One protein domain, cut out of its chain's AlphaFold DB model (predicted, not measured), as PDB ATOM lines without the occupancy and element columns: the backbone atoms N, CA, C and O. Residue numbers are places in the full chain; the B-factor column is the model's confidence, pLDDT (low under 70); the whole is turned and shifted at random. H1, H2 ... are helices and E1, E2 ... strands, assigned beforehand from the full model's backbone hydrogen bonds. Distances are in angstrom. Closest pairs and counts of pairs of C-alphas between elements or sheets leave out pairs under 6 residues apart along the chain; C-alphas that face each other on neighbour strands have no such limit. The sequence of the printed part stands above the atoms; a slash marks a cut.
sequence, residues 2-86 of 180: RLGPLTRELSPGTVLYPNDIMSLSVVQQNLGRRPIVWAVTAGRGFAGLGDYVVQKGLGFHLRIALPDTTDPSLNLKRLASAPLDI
ATOM      1  N   ARG A   2      -5.206 -12.617  20.794       83.44
ATOM      2  CA  ARG A   2      -4.492 -13.654  20.035       83.44
ATOM      3  C   ARG A   2      -3.356 -13.018  19.233       83.44
ATOM      4  O   ARG A   2      -3.606 -12.152  18.404       83.44
ATOM      5  N   LEU A   3      -2.129 -13.460  19.476       82.75
ATOM      6  CA  LEU A   3      -0.889 -12.948  18.895       82.75
ATOM      7  C   LEU A   3      -0.261 -14.033  18.011       82.75
ATOM      8  O   LEU A   3       0.790 -14.584  18.323       82.75
ATOM      9  N   GLY A   4      -0.957 -14.406  16.935       81.12
ATOM     10  CA  GLY A   4      -0.571 -15.548  16.100       81.12
ATOM     11  C   GLY A   4      -0.729 -16.881  16.858       81.12
ATOM     12  O   GLY A   4      -1.865 -17.214  17.220       81.12
ATOM     13  N   PRO A   5       0.358 -17.652  17.087       83.38
ATOM     14  CA  PRO A   5       0.318 -18.902  17.852       83.38
ATOM     15  C   PRO A   5       0.233 -18.699  19.373       83.38
ATOM     16  O   PRO A   5      -0.107 -19.641  20.080       83.38
ATOM     17  N   LEU A   6       0.525 -17.497  19.885       85.75
ATOM     18  CA  LEU A   6       0.438 -17.195  21.314       85.75
ATOM     19  C   LEU A   6      -0.898 -16.534  21.664       85.75
ATOM     20  O   LEU A   6      -1.454 -15.758  20.884       85.75
ATOM     21  N   THR A   7      -1.384 -16.793  22.875       83.62
ATOM     22  CA  THR A   7      -2.526 -16.081  23.459       83.62
ATOM     23  C   THR A   7      -2.058 -15.348  24.702       83.62
ATOM     24  O   THR A   7      -1.393 -15.925  25.556       83.62
ATOM     25  N   ARG A   8      -2.410 -14.066  24.795       82.00
ATOM     26  CA  ARG A   8      -2.148 -13.231  25.965       82.00
ATOM     27  C   ARG A   8      -3.460 -12.752  26.557       82.00
ATOM     28  O   ARG A   8      -4.296 -12.204  25.834       82.00
ATOM     29  N   GLU A   9      -3.617 -12.880  27.862       82.88
ATOM     30  CA  GLU A   9      -4.698 -12.220  28.588       82.88
ATOM     31  C   GLU A   9      -4.286 -10.793  28.964       82.88
ATOM     32  O   GLU A   9      -3.147 -10.537  29.357       82.88
ATOM     33  N   LEU A  10      -5.203  -9.847  28.769       83.31
ATOM     34  CA  LEU A  10      -5.045  -8.469  29.226       83.31
ATOM     35  C   LEU A  10      -6.025  -8.265  30.373       83.31
ATOM     36  O   LEU A  10      -7.221  -8.499  30.198       83.31
ATOM     37  N   SER A  11      -5.526  -7.844  31.531       84.75
ATOM     38  CA  SER A  11      -6.373  -7.577  32.690       84.75
ATOM     39  C   SER A  11      -7.358  -6.439  32.388       84.75
ATOM     40  O   SER A  11      -6.995  -5.489  31.680       84.75
ATOM     41  N   PRO A  12      -8.591  -6.483  32.924       85.06
ATOM     42  CA  PRO A  12      -9.523  -5.364  32.826       85.06
ATOM     43  C   PRO A  12      -8.877  -4.057  33.307       85.06
ATOM     44  O   PRO A  12      -8.150  -4.049  34.296       85.06
ATOM     45  N   GLY A  13      -9.113  -2.958  32.588       86.88
ATOM     46  CA  GLY A  13      -8.505  -1.655  32.891       86.88
ATOM     47  C   GLY A  13      -7.073  -1.461  32.374       86.88
ATOM     48  O   GLY A  13      -6.498  -0.399  32.597       86.88
ATOM     49  N   THR A  14      -6.495  -2.434  31.655       85.06
ATOM     50  CA  THR A  14      -5.190  -2.249  30.995       85.06
ATOM     51  C   THR A  14      -5.282  -1.149  29.936       85.06
ATOM     52  O   THR A  14      -5.995  -1.295  28.943       85.06
ATOM     53  N   VAL A  15      -4.525  -0.066  30.120       85.81
ATOM     54  CA  VAL A  15      -4.356   0.984  29.107       85.81
ATOM     55  C   VAL A  15      -3.315   0.524  28.092       85.81
ATOM     56  O   VAL A  15      -2.211   0.137  28.467       85.81
ATOM     57  N   LEU A  16      -3.667   0.563  26.806       85.75
ATOM     58  CA  LEU A  16      -2.741   0.302  25.706       85.75
ATOM     59  C   LEU A  16      -2.370   1.623  25.041       85.75
ATOM     60  O   LEU A  16      -3.231   2.305  24.484       85.75
ATOM     61  N   TYR A  17      -1.089   1.969  25.071       87.69
ATOM     62  CA  TYR A  17      -0.580   3.128  24.350       87.69
ATOM     63  C   TYR A  17      -0.351   2.781  22.869       87.69
ATOM     64  O   TYR A  17      -0.242   1.603  22.515       87.69
ATOM     65  N   PRO A  18      -0.219   3.777  21.971       87.50
ATOM     66  CA  PRO A  18       0.033   3.524  20.550       87.50
ATOM     67  C   PRO A  18       1.223   2.585  20.283       87.50
ATOM     68  O   PRO A  18       1.139   1.710  19.422       87.50
ATOM     69  N   ASN A  19       2.295   2.699  21.075       82.31
ATOM     70  CA  ASN A  19       3.459   1.812  20.975       82.31
ATOM     71  C   ASN A  19       3.131   0.354  21.336       82.31
ATOM     72  O   ASN A  19       3.668  -0.562  20.706       82.31
ATOM     73  N   ASP A  20       2.237   0.125  22.301       83.81
ATOM     74  CA  ASP A  20       1.791  -1.220  22.676       83.81
ATOM     75  C   ASP A  20       0.955  -1.833  21.555       83.81
ATOM     76  O   ASP A  20       1.189  -2.971  21.153       83.81
ATOM     77  N   ILE A  21       0.022  -1.055  21.000       87.31
ATOM     78  CA  ILE A  21      -0.850  -1.483  19.900       87.31
ATOM     79  C   ILE A  21      -0.013  -1.852  18.673       87.31
ATOM     80  O   ILE A  21      -0.216  -2.915  18.079       87.31
ATOM     81  N   MET A  22       0.958  -1.009  18.316       87.94
ATOM     82  CA  MET A  22       1.870  -1.272  17.204       87.94
ATOM     83  C   MET A  22       2.697  -2.535  17.455       87.94
ATOM     84  O   MET A  22       2.749  -3.411  16.593       87.94
ATOM     85  N   SER A  23       3.293  -2.671  18.644       87.25
ATOM     86  CA  SER A  23       4.102  -3.843  18.993       87.25
ATOM     87  C   SER A  23       3.279  -5.131  18.932       87.25
ATOM     88  O   SER A  23       3.693  -6.098  18.295       87.25
ATOM     89  N   LEU A  24       2.080  -5.139  19.523       88.81
ATOM     90  CA  LEU A  24       1.173  -6.288  19.488       88.81
ATOM     91  C   LEU A  24       0.738  -6.626  18.057       88.81
ATOM     92  O   LEU A  24       0.690  -7.804  17.707       88.81
ATOM     93  N   SER A  25       0.489  -5.620  17.214       89.00
ATOM     94  CA  SER A  25       0.126  -5.821  15.804       89.00
ATOM     95  C   SER A  25       1.267  -6.456  15.005       89.00
ATOM     96  O   SER A  25       1.042  -7.416  14.266       89.00
ATOM     97  N   VAL A  26       2.505  -5.978  15.192       90.44
ATOM     98  CA  VAL A  26       3.701  -6.579  14.577       90.44
ATOM     99  C   VAL A  26       3.840  -8.037  15.004       90.44
ATOM    100  O   VAL A  26       4.045  -8.900  14.146       90.44
ATOM    101  N   VAL A  27       3.676  -8.325  16.299       91.25
ATOM    102  CA  VAL A  27       3.739  -9.694  16.820       91.25
ATOM    103  C   VAL A  27       2.654 -10.564  16.195       91.25
ATOM    104  O   VAL A  27       2.959 -11.619  15.645       91.25
ATOM    105  N   GLN A  28       1.401 -10.116  16.215       90.81
ATOM    106  CA  GLN A  28       0.265 -10.873  15.696       90.81
ATOM    107  C   GLN A  28       0.428 -11.246  14.216       90.81
ATOM    108  O   GLN A  28       0.057 -12.350  13.820       90.81
ATOM    109  N   GLN A  29       0.978 -10.346  13.399       90.38
ATOM    110  CA  GLN A  29       1.118 -10.560  11.957       90.38
ATOM    111  C   GLN A  29       2.322 -11.432  11.579       90.38
ATOM    112  O   GLN A  29       2.295 -12.090  10.534       90.38
ATOM    113  N   ASN A  30       3.378 -11.433  12.401       91.75
ATOM    114  CA  ASN A  30       4.668 -12.019  12.036       91.75
ATOM    115  C   ASN A  30       5.062 -13.244  12.861       91.75
ATOM    116  O   ASN A  30       5.868 -14.039  12.377       91.75
ATOM    117  N   LEU A  31       4.519 -13.440  14.066       90.69
ATOM    118  CA  LEU A  31       4.945 -14.531  14.938       90.69
ATOM    119  C   LEU A  31       4.678 -15.898  14.290       90.69
ATOM    120  O   LEU A  31       3.563 -16.202  13.872       90.69
ATOM    121  N   GLY A  32       5.730 -16.713  14.181       86.69
ATOM    122  CA  GLY A  32       5.714 -18.004  13.480       86.69
ATOM    123  C   GLY A  32       5.938 -17.916  11.964       86.69
ATOM    124  O   GLY A  32       6.156 -18.943  11.331       86.69
ATOM    125  N   ARG A  33       5.933 -16.712  11.374       90.44
ATOM    126  CA  ARG A  33       6.203 -16.476   9.941       90.44
ATOM    127  C   ARG A  33       7.554 -15.814   9.700       90.44
ATOM    128  O   ARG A  33       8.217 -16.114   8.713       90.44
ATOM    129  N   ARG A  34       7.939 -14.881  10.573       92.12
ATOM    130  CA  ARG A  34       9.205 -14.142  10.523       92.12
ATOM    131  C   ARG A  34       9.782 -13.999  11.933       92.12
ATOM    132  O   ARG A  34       9.009 -13.902  12.888       92.12
ATOM    133  N   PRO A  35      11.118 -13.961  12.082       92.56
ATOM    134  CA  PRO A  35      11.736 -13.631  13.358       92.56
ATOM    135  C   PRO A  35      11.305 -12.240  13.834       92.56
ATOM    136  O   PRO A  35      11.329 -11.283  13.062       92.56
ATOM    137  N   ILE A  36      10.939 -12.134  15.109       93.69
ATOM    138  CA  ILE A  36      10.690 -10.860  15.787       93.69
ATOM    139  C   ILE A  36      11.817 -10.665  16.790       93.69
ATOM    140  O   ILE A  36      12.039 -11.520  17.653       93.69
ATOM    141  N   VAL A  37      12.541  -9.560  16.638       94.12
ATOM    142  CA  VAL A  37      13.721  -9.246  17.441       94.12
ATOM    143  C   VAL A  37      13.633  -7.799  17.904       94.12
ATOM    144  O   VAL A  37      13.493  -6.900  17.077       94.12
ATOM    145  N   TRP A  38      13.740  -7.568  19.211       92.81
ATOM    146  CA  TRP A  38      13.946  -6.222  19.748       92.81
ATOM    147  C   TRP A  38      15.436  -5.948  19.899       92.81
ATOM    148  O   TRP A  38      16.183  -6.806  20.366       92.81
ATOM    149  N   ALA A  39      15.868  -4.745  19.529       90.19
ATOM    150  CA  ALA A  39      17.237  -4.310  19.771       90.19
ATOM    151  C   ALA A  39      17.499  -4.155  21.275       90.19
ATOM    152  O   ALA A  39      16.598  -3.792  22.033       90.19
ATOM    153  N   VAL A  40      18.746  -4.359  21.694       88.19
ATOM    154  CA  VAL A  40      19.162  -4.286  23.101       88.19
ATOM    155  C   VAL A  40      18.793  -2.967  23.793       88.19
ATOM    156  O   VAL A  40      18.425  -2.954  24.963       88.19
ATOM    157  N   THR A  41      18.817  -1.856  23.054       82.31
ATOM    158  CA  THR A  41      18.484  -0.513  23.550       82.31
ATOM    159  C   THR A  41      16.979  -0.229  23.589       82.31
ATOM    160  O   THR A  41      16.547   0.688  24.284       82.31
ATOM    161  N   ALA A  42      16.174  -1.017  22.870       76.50
ATOM    162  CA  ALA A  42      14.723  -0.856  22.756       76.50
ATOM    163  C   ALA A  42      13.931  -1.934  23.517       76.50
ATOM    164  O   ALA A  42      12.733  -1.774  23.751       76.50
ATOM    165  N   GLY A  43      14.577  -3.042  23.889       66.81
ATOM    166  CA  GLY A  43      13.959  -4.171  24.574       66.81
ATOM    167  C   GLY A  43      13.535  -3.822  25.997       66.81
ATOM    168  O   GLY A  43      14.285  -4.031  26.943       66.81
ATOM    169  N   ARG A  44      12.316  -3.303  26.162       67.25
ATOM    170  CA  ARG A  44      11.652  -3.168  27.465       67.25
ATOM    171  C   ARG A  44      10.224  -3.665  27.366       67.25
ATOM    172  O   ARG A  44       9.534  -3.392  26.388       67.25
ATOM    173  N   GLY A  45       9.786  -4.425  28.366       76.00
ATOM    174  CA  GLY A  45       8.412  -4.920  28.478       76.00
ATOM    175  C   GLY A  45       7.981  -5.946  27.420       76.00
ATOM    176  O   GLY A  45       7.043  -6.683  27.687       76.00
ATOM    177  N   PHE A  46       8.641  -6.034  26.257       84.88
ATOM    178  CA  PHE A  46       8.441  -7.038  25.196       84.88
ATOM    179  C   PHE A  46       6.971  -7.256  24.806       84.88
ATOM    180  O   PHE A  46       6.548  -8.386  24.572       84.88
ATOM    181  N   ALA A  47       6.163  -6.191  24.814       84.00
ATOM    182  CA  ALA A  47       4.708  -6.278  24.658       84.00
ATOM    183  C   ALA A  47       4.057  -7.329  25.589       84.00
ATOM    184  O   ALA A  47       3.108  -8.016  25.207       84.00
ATOM    185  N   GLY A  48       4.578  -7.465  26.811       83.00
ATOM    186  CA  GLY A  48       4.176  -8.428  27.837       83.00
ATOM    187  C   GLY A  48       4.561  -9.882  27.565       83.00
ATOM    188  O   GLY A  48       3.970 -10.768  28.167       83.00
ATOM    189  N   LEU A  49       5.502 -10.145  26.654       88.56
ATOM    190  CA  LEU A  49       5.909 -11.496  26.245       88.56
ATOM    191  C   LEU A  49       7.311 -11.878  26.730       88.56
ATOM    192  O   LEU A  49       7.942 -12.752  26.143       88.56
ATOM    193  N   GLY A  50       7.816 -11.229  27.784       89.06
ATOM    194  CA  GLY A  50       9.189 -11.421  28.265       89.06
ATOM    195  C   GLY A  50       9.558 -12.879  28.552       89.06
ATOM    196  O   GLY A  50      10.672 -13.289  28.246       89.06
ATOM    197  N   ASP A  51       8.610 -13.690  29.025       90.38
ATOM    198  CA  ASP A  51       8.847 -15.111  29.309       90.38
ATOM    199  C   ASP A  51       9.141 -15.955  28.062       90.38
ATOM    200  O   ASP A  51       9.730 -17.026  28.168       90.38
ATOM    201  N   TYR A  52       8.773 -15.470  26.874       92.69
ATOM    202  CA  TYR A  52       9.035 -16.119  25.586       92.69
ATOM    203  C   TYR A  52      10.295 -15.584  24.900       92.69
ATOM    204  O   TYR A  52      10.622 -15.999  23.786       92.69
ATOM    205  N   VAL A  53      10.985 -14.629  25.519       94.00
ATOM    206  CA  VAL A  53      12.141 -13.965  24.926       94.00
ATOM    207  C   VAL A  53      13.425 -14.663  25.347       94.00
ATOM    208  O   VAL A  53      13.628 -14.992  26.511       94.00
ATOM    209  N   VAL A  54      14.326 -14.844  24.385       95.44
ATOM    210  CA  VAL A  54      15.717 -15.238  24.628       95.44
ATOM    211  C   VAL A  54      16.623 -14.209  23.977       95.44
ATOM    212  O   VAL A  54      16.429 -13.837  22.819       95.44
ATOM    213  N   GLN A  55      17.624 -13.744  24.708       95.75
ATOM    214  CA  GLN A  55      18.629 -12.849  24.172       95.75
ATOM    215  C   GLN A  55      19.692 -13.625  23.388       95.75
ATOM    216  O   GLN A  55      20.202 -14.648  23.847       95.75
ATOM    217  N   LYS A  56      20.042 -13.105  22.210       96.56
ATOM    218  CA  LYS A  56      21.115 -13.581  21.332       96.56
ATOM    219  C   LYS A  56      21.930 -12.363  20.892       96.56
ATOM    220  O   LYS A  56      21.456 -11.555  20.092       96.56
ATOM    221  N   GLY A  57      23.131 -12.190  21.440       95.62
ATOM    222  CA  GLY A  57      23.936 -10.993  21.186       95.62
ATOM    223  C   GLY A  57      23.186  -9.705  21.551       95.62
ATOM    224  O   GLY A  57      22.730  -9.539  22.682       95.62
ATOM    225  N   LEU A  58      23.049  -8.799  20.579       94.94
ATOM    226  CA  LEU A  58      22.368  -7.503  20.731       94.94
ATOM    227  C   LEU A  58      20.848  -7.563  20.467       94.94
ATOM    228  O   LEU A  58      20.191  -6.521  20.426       94.94
ATOM    229  N   GLY A  59      20.291  -8.757  20.250       94.69
ATOM    230  CA  GLY A  59      18.880  -8.962  19.933       94.69
ATOM    231  C   GLY A  59      18.139  -9.768  20.996       94.69
ATOM    232  O   GLY A  59      18.627 -10.783  21.486       94.69
ATOM    233  N   PHE A  60      16.913  -9.359  21.303       95.06
ATOM    234  CA  PHE A  60      15.952 -10.111  22.103       95.06
ATOM    235  C   PHE A  60      14.967 -10.813  21.171       95.06
ATOM    236  O   PHE A  60      14.111 -10.166  20.573       95.06
ATOM    237  N   HIS A  61      15.101 -12.127  21.020       95.12
ATOM    238  CA  HIS A  61      14.321 -12.918  20.075       95.12
ATOM    239  C   HIS A  61      13.054 -13.456  20.731       95.12
ATOM    240  O   HIS A  61      13.132 -14.187  21.719       95.12
ATOM    241  N   LEU A  62      11.896 -13.156  20.139       94.38
ATOM    242  CA  LEU A  62      10.632 -13.765  20.541       94.38
ATOM    243  C   LEU A  62      10.550 -15.211  20.045       94.38
ATOM    244  O   LEU A  62      10.727 -15.478  18.853       94.38
ATOM    245  N   ARG A  63      10.223 -16.139  20.944       93.19
ATOM    246  CA  ARG A  63       9.929 -17.537  20.621       93.19
ATOM    247  C   ARG A  63       8.427 -17.812  20.697       93.19
ATOM    248  O   ARG A  63       7.663 -17.058  21.286       93.19
ATOM    249  N   ILE A  64       8.008 -18.921  20.092       91.62
ATOM    250  CA  ILE A  64       6.626 -19.432  20.172       91.62
ATOM    251  C   ILE A  64       6.410 -20.395  21.347       91.62
ATOM    252  O   ILE A  64       5.284 -20.788  21.620       91.62
ATOM    253  N   ALA A  65       7.491 -20.793  22.013       91.50
ATOM    254  CA  ALA A  65       7.487 -21.675  23.166       91.50
ATOM    255  C   ALA A  65       8.375 -21.065  24.248       91.50
ATOM    256  O   ALA A  65       9.317 -20.327  23.933       91.50
ATOM    257  N   LEU A  66       8.066 -21.380  25.504       92.25
ATOM    258  CA  LEU A  66       8.884 -20.963  26.633       92.25
ATOM    259  C   LEU A  66      10.309 -21.531  26.492       92.25
ATOM    260  O   LEU A  66      10.475 -22.648  25.991       92.25
ATOM    261  N   PRO A  67      11.344 -20.779  26.899       92.88
ATOM    262  CA  PRO A  67      12.699 -21.300  26.982       92.88
ATOM    263  C   PRO A  67      12.750 -22.505  27.926       92.88
ATOM    264  O   PRO A  67      12.218 -22.444  29.034       92.88
ATOM    265  N   ASP A  68      13.412 -23.576  27.497       93.25
ATOM    266  CA  ASP A  68      13.665 -24.739  28.343       93.25
ATOM    267  C   ASP A  68      14.656 -24.357  29.448       93.25
ATOM    268  O   ASP A  68      15.817 -24.048  29.189       93.25
ATOM    269  N   THR A  69      14.192 -24.350  30.694       90.25
ATOM    270  CA  THR A  69      15.010 -23.970  31.850       90.25
ATOM    271  C   THR A  69      16.051 -25.022  32.228       90.25
ATOM    272  O   THR A  69      16.896 -24.761  33.080       90.25
ATOM    273  N   THR A  70      15.990 -26.213  31.635       92.88
ATOM    274  CA  THR A  70      16.982 -27.276  31.833       92.88
ATOM    275  C   THR A  70      18.094 -27.244  30.786       92.88
ATOM    276  O   THR A  70      19.106 -27.922  30.955       92.88
ATOM    277  N   ASP A  71      17.949 -26.423  29.739       94.12
ATOM    278  CA  ASP A  71      18.926 -26.303  28.660       94.12
ATOM    279  C   ASP A  71      20.225 -25.641  29.165       94.12
ATOM    280  O   ASP A  71      20.236 -24.446  29.494       94.12
ATOM    281  N   PRO A  72      21.357 -26.371  29.193       91.56
ATOM    282  CA  PRO A  72      22.621 -25.830  29.674       91.56
ATOM    283  C   PRO A  72      23.189 -24.749  28.749       91.56
ATOM    284  O   PRO A  72      24.069 -24.001  29.171       91.56
ATOM    285  N   SER A  73      22.720 -24.619  27.507       94.50
ATOM    286  CA  SER A  73      23.139 -23.546  26.599       94.50
ATOM    287  C   SER A  73      22.599 -22.171  27.011       94.50
ATOM    288  O   SER A  73      23.139 -21.142  26.590       94.50
ATOM    289  N   LEU A  74      21.581 -22.136  27.879       94.88
ATOM    290  CA  LEU A  74      20.982 -20.907  28.372       94.88
ATOM    291  C   LEU A  74      21.611 -20.461  29.698       94.88
ATOM    292  O   LEU A  74      21.885 -21.249  30.606       94.88
ATOM    293  N   ASN A  75      21.817 -19.152  29.841       93.69
ATOM    294  CA  ASN A  75      22.035 -18.516  31.137       93.69
ATOM    295  C   ASN A  75      20.725 -17.889  31.621       93.69
ATOM    296  O   ASN A  75      20.251 -16.902  31.054       93.69
ATOM    297  N   LEU A  76      20.171 -18.430  32.705       90.75
ATOM    298  CA  LEU A  76      18.903 -17.992  33.287       90.75
ATOM    299  C   LEU A  76      19.038 -16.849  34.308       90.75
ATOM    300  O   LEU A  76      18.022 -16.408  34.836       90.75
ATOM    301  N   LYS A  77      20.247 -16.312  34.556       85.75
ATOM    302  CA  LYS A  77      20.458 -15.156  35.457       85.75
ATOM    303  C   LYS A  77      19.742 -13.875  34.988       85.75
ATOM    304  O   LYS A  77      19.634 -12.931  35.758       85.75
ATOM    305  N   ARG A  78      19.253 -13.833  33.737       81.94
ATOM    306  CA  ARG A  78      18.355 -12.788  33.193       81.94
ATOM    307  C   ARG A  78      18.825 -11.347  33.440       81.94
ATOM    308  O   ARG A  78      18.010 -10.454  33.650       81.94
ATOM    309  N   LEU A  79      20.131 -11.091  33.340       79.94
ATOM    310  CA  LEU A  79      20.720  -9.774  33.632       79.94
ATOM    311  C   LEU A  79      20.141  -8.629  32.784       79.94
ATOM    312  O   LEU A  79      20.128  -7.490  33.232       79.94
ATOM    313  N   ALA A  80      19.633  -8.927  31.584       79.81
ATOM    314  CA  ALA A  80      18.903  -7.968  30.751       79.81
ATOM    315  C   ALA A  80      17.429  -8.369  30.563       79.81
ATOM    316  O   ALA A  80      16.870  -8.243  29.479       79.81
ATOM    317  N   SER A  81      16.791  -8.876  31.622       84.94
ATOM    318  CA  SER A  81      15.376  -9.294  31.654       84.94
ATOM    319  C   SER A  81      15.001 -10.498  30.776       84.94
ATOM    320  O   SER A  81      13.825 -10.836  30.690       84.94
ATOM    321  N   ALA A  82      15.971 -11.179  30.158       91.44
ATOM    322  CA  ALA A  82      15.756 -12.395  29.375       91.44
ATOM    323  C   ALA A  82      16.921 -13.386  29.552       91.44
ATOM    324  O   ALA A  82      18.054 -12.952  29.789       91.44
ATOM    325  N   PRO A  83      16.678 -14.708  29.454       94.88
ATOM    326  CA  PRO A  83      17.745 -15.695  29.354       94.88
ATOM    327  C   PRO A  83      18.687 -15.393  28.189       94.88
ATOM    328  O   PRO A  83      18.229 -14.970  27.130       94.88
ATOM    329  N   LEU A  84      19.980 -15.656  28.361       96.44
ATOM    330  CA  LEU A  84      20.972 -15.519  27.293       96.44
ATOM    331  C   LEU A  84      21.245 -16.878  26.649       96.44
ATOM    332  O   LEU A  84      21.601 -17.819  27.352       96.44
ATOM    333  N   ASP A  85      21.153 -16.959  25.328       97.25
ATOM    334  CA  ASP A  85      21.680 -18.075  24.538       97.25
ATOM    335  C   ASP A  85      23.192 -17.897  24.373       97.25
ATOM    336  O   ASP A  85      23.646 -17.009  23.642       97.25
ATOM    337  N   ILE A  86      23.974 -18.693  25.104       96.56
ATOM    338  CA  ILE A  86      25.426 -18.511  25.189       96.56
ATOM    339  C   ILE A  86      26.104 -18.854  23.861       96.56
ATOM    340  O   ILE A  86      26.789 -17.973  23.346       96.56
TER     341      ILE A  86
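This is residues 2 to 86 of the 180 residues of an uncharacterized protein of Gemmatimonadales bacterium (UniProt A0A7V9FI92). With little regular structure, a small three-strand sheet lies toward one end and helix H1 toward the other, short H2 between them. Loops 2 to 17 and 63 to 86 are long. The 85 printed residues include H1, E1, H2, E2, E3 in that order, class mixed, 28 in named elements; the antiparallel sheet runs E1, E3, E2. It is compact, radius of gyration of the C-alphas 13.0 A, spanning 38 by 25 by 24 A.

H1, residues 18 to 30, begins at C-alpha 18 (0.033, 3.524, 20.550) and is 18.3 A long. E1 is 37 to 39, H2 45 to 48, E2 53 to 56; E3, 59 to 62, ends at C-alpha 62 (10.632, -13.765, 20.541).

H1 only just touches H2, with residues 20 to 24 alone and 3 pairs of C-alphas within 8 A, closest Asp 20 and Ala 47, 6.2 A. Every O i to N i+4 pair in H1 is within hydrogen-bond range; H2 is too short for one. H2 only grazes the sheet with Phe 46. E1, H2, E2 form a split strand-helix-strand unit, same-way strands with E3 between, crossover right-handed. N 38 and O 60 of E1 and E3 are 3.0 A apart; N 56 and O 59 of hairpin E2 and E3, 2.8 A.

The farthest C-alphas, Gly 13 and Pro 72, are 39.5 A apart. The printed part has no cut; no link is long. Residues 43 to 44 are under pLDDT 70.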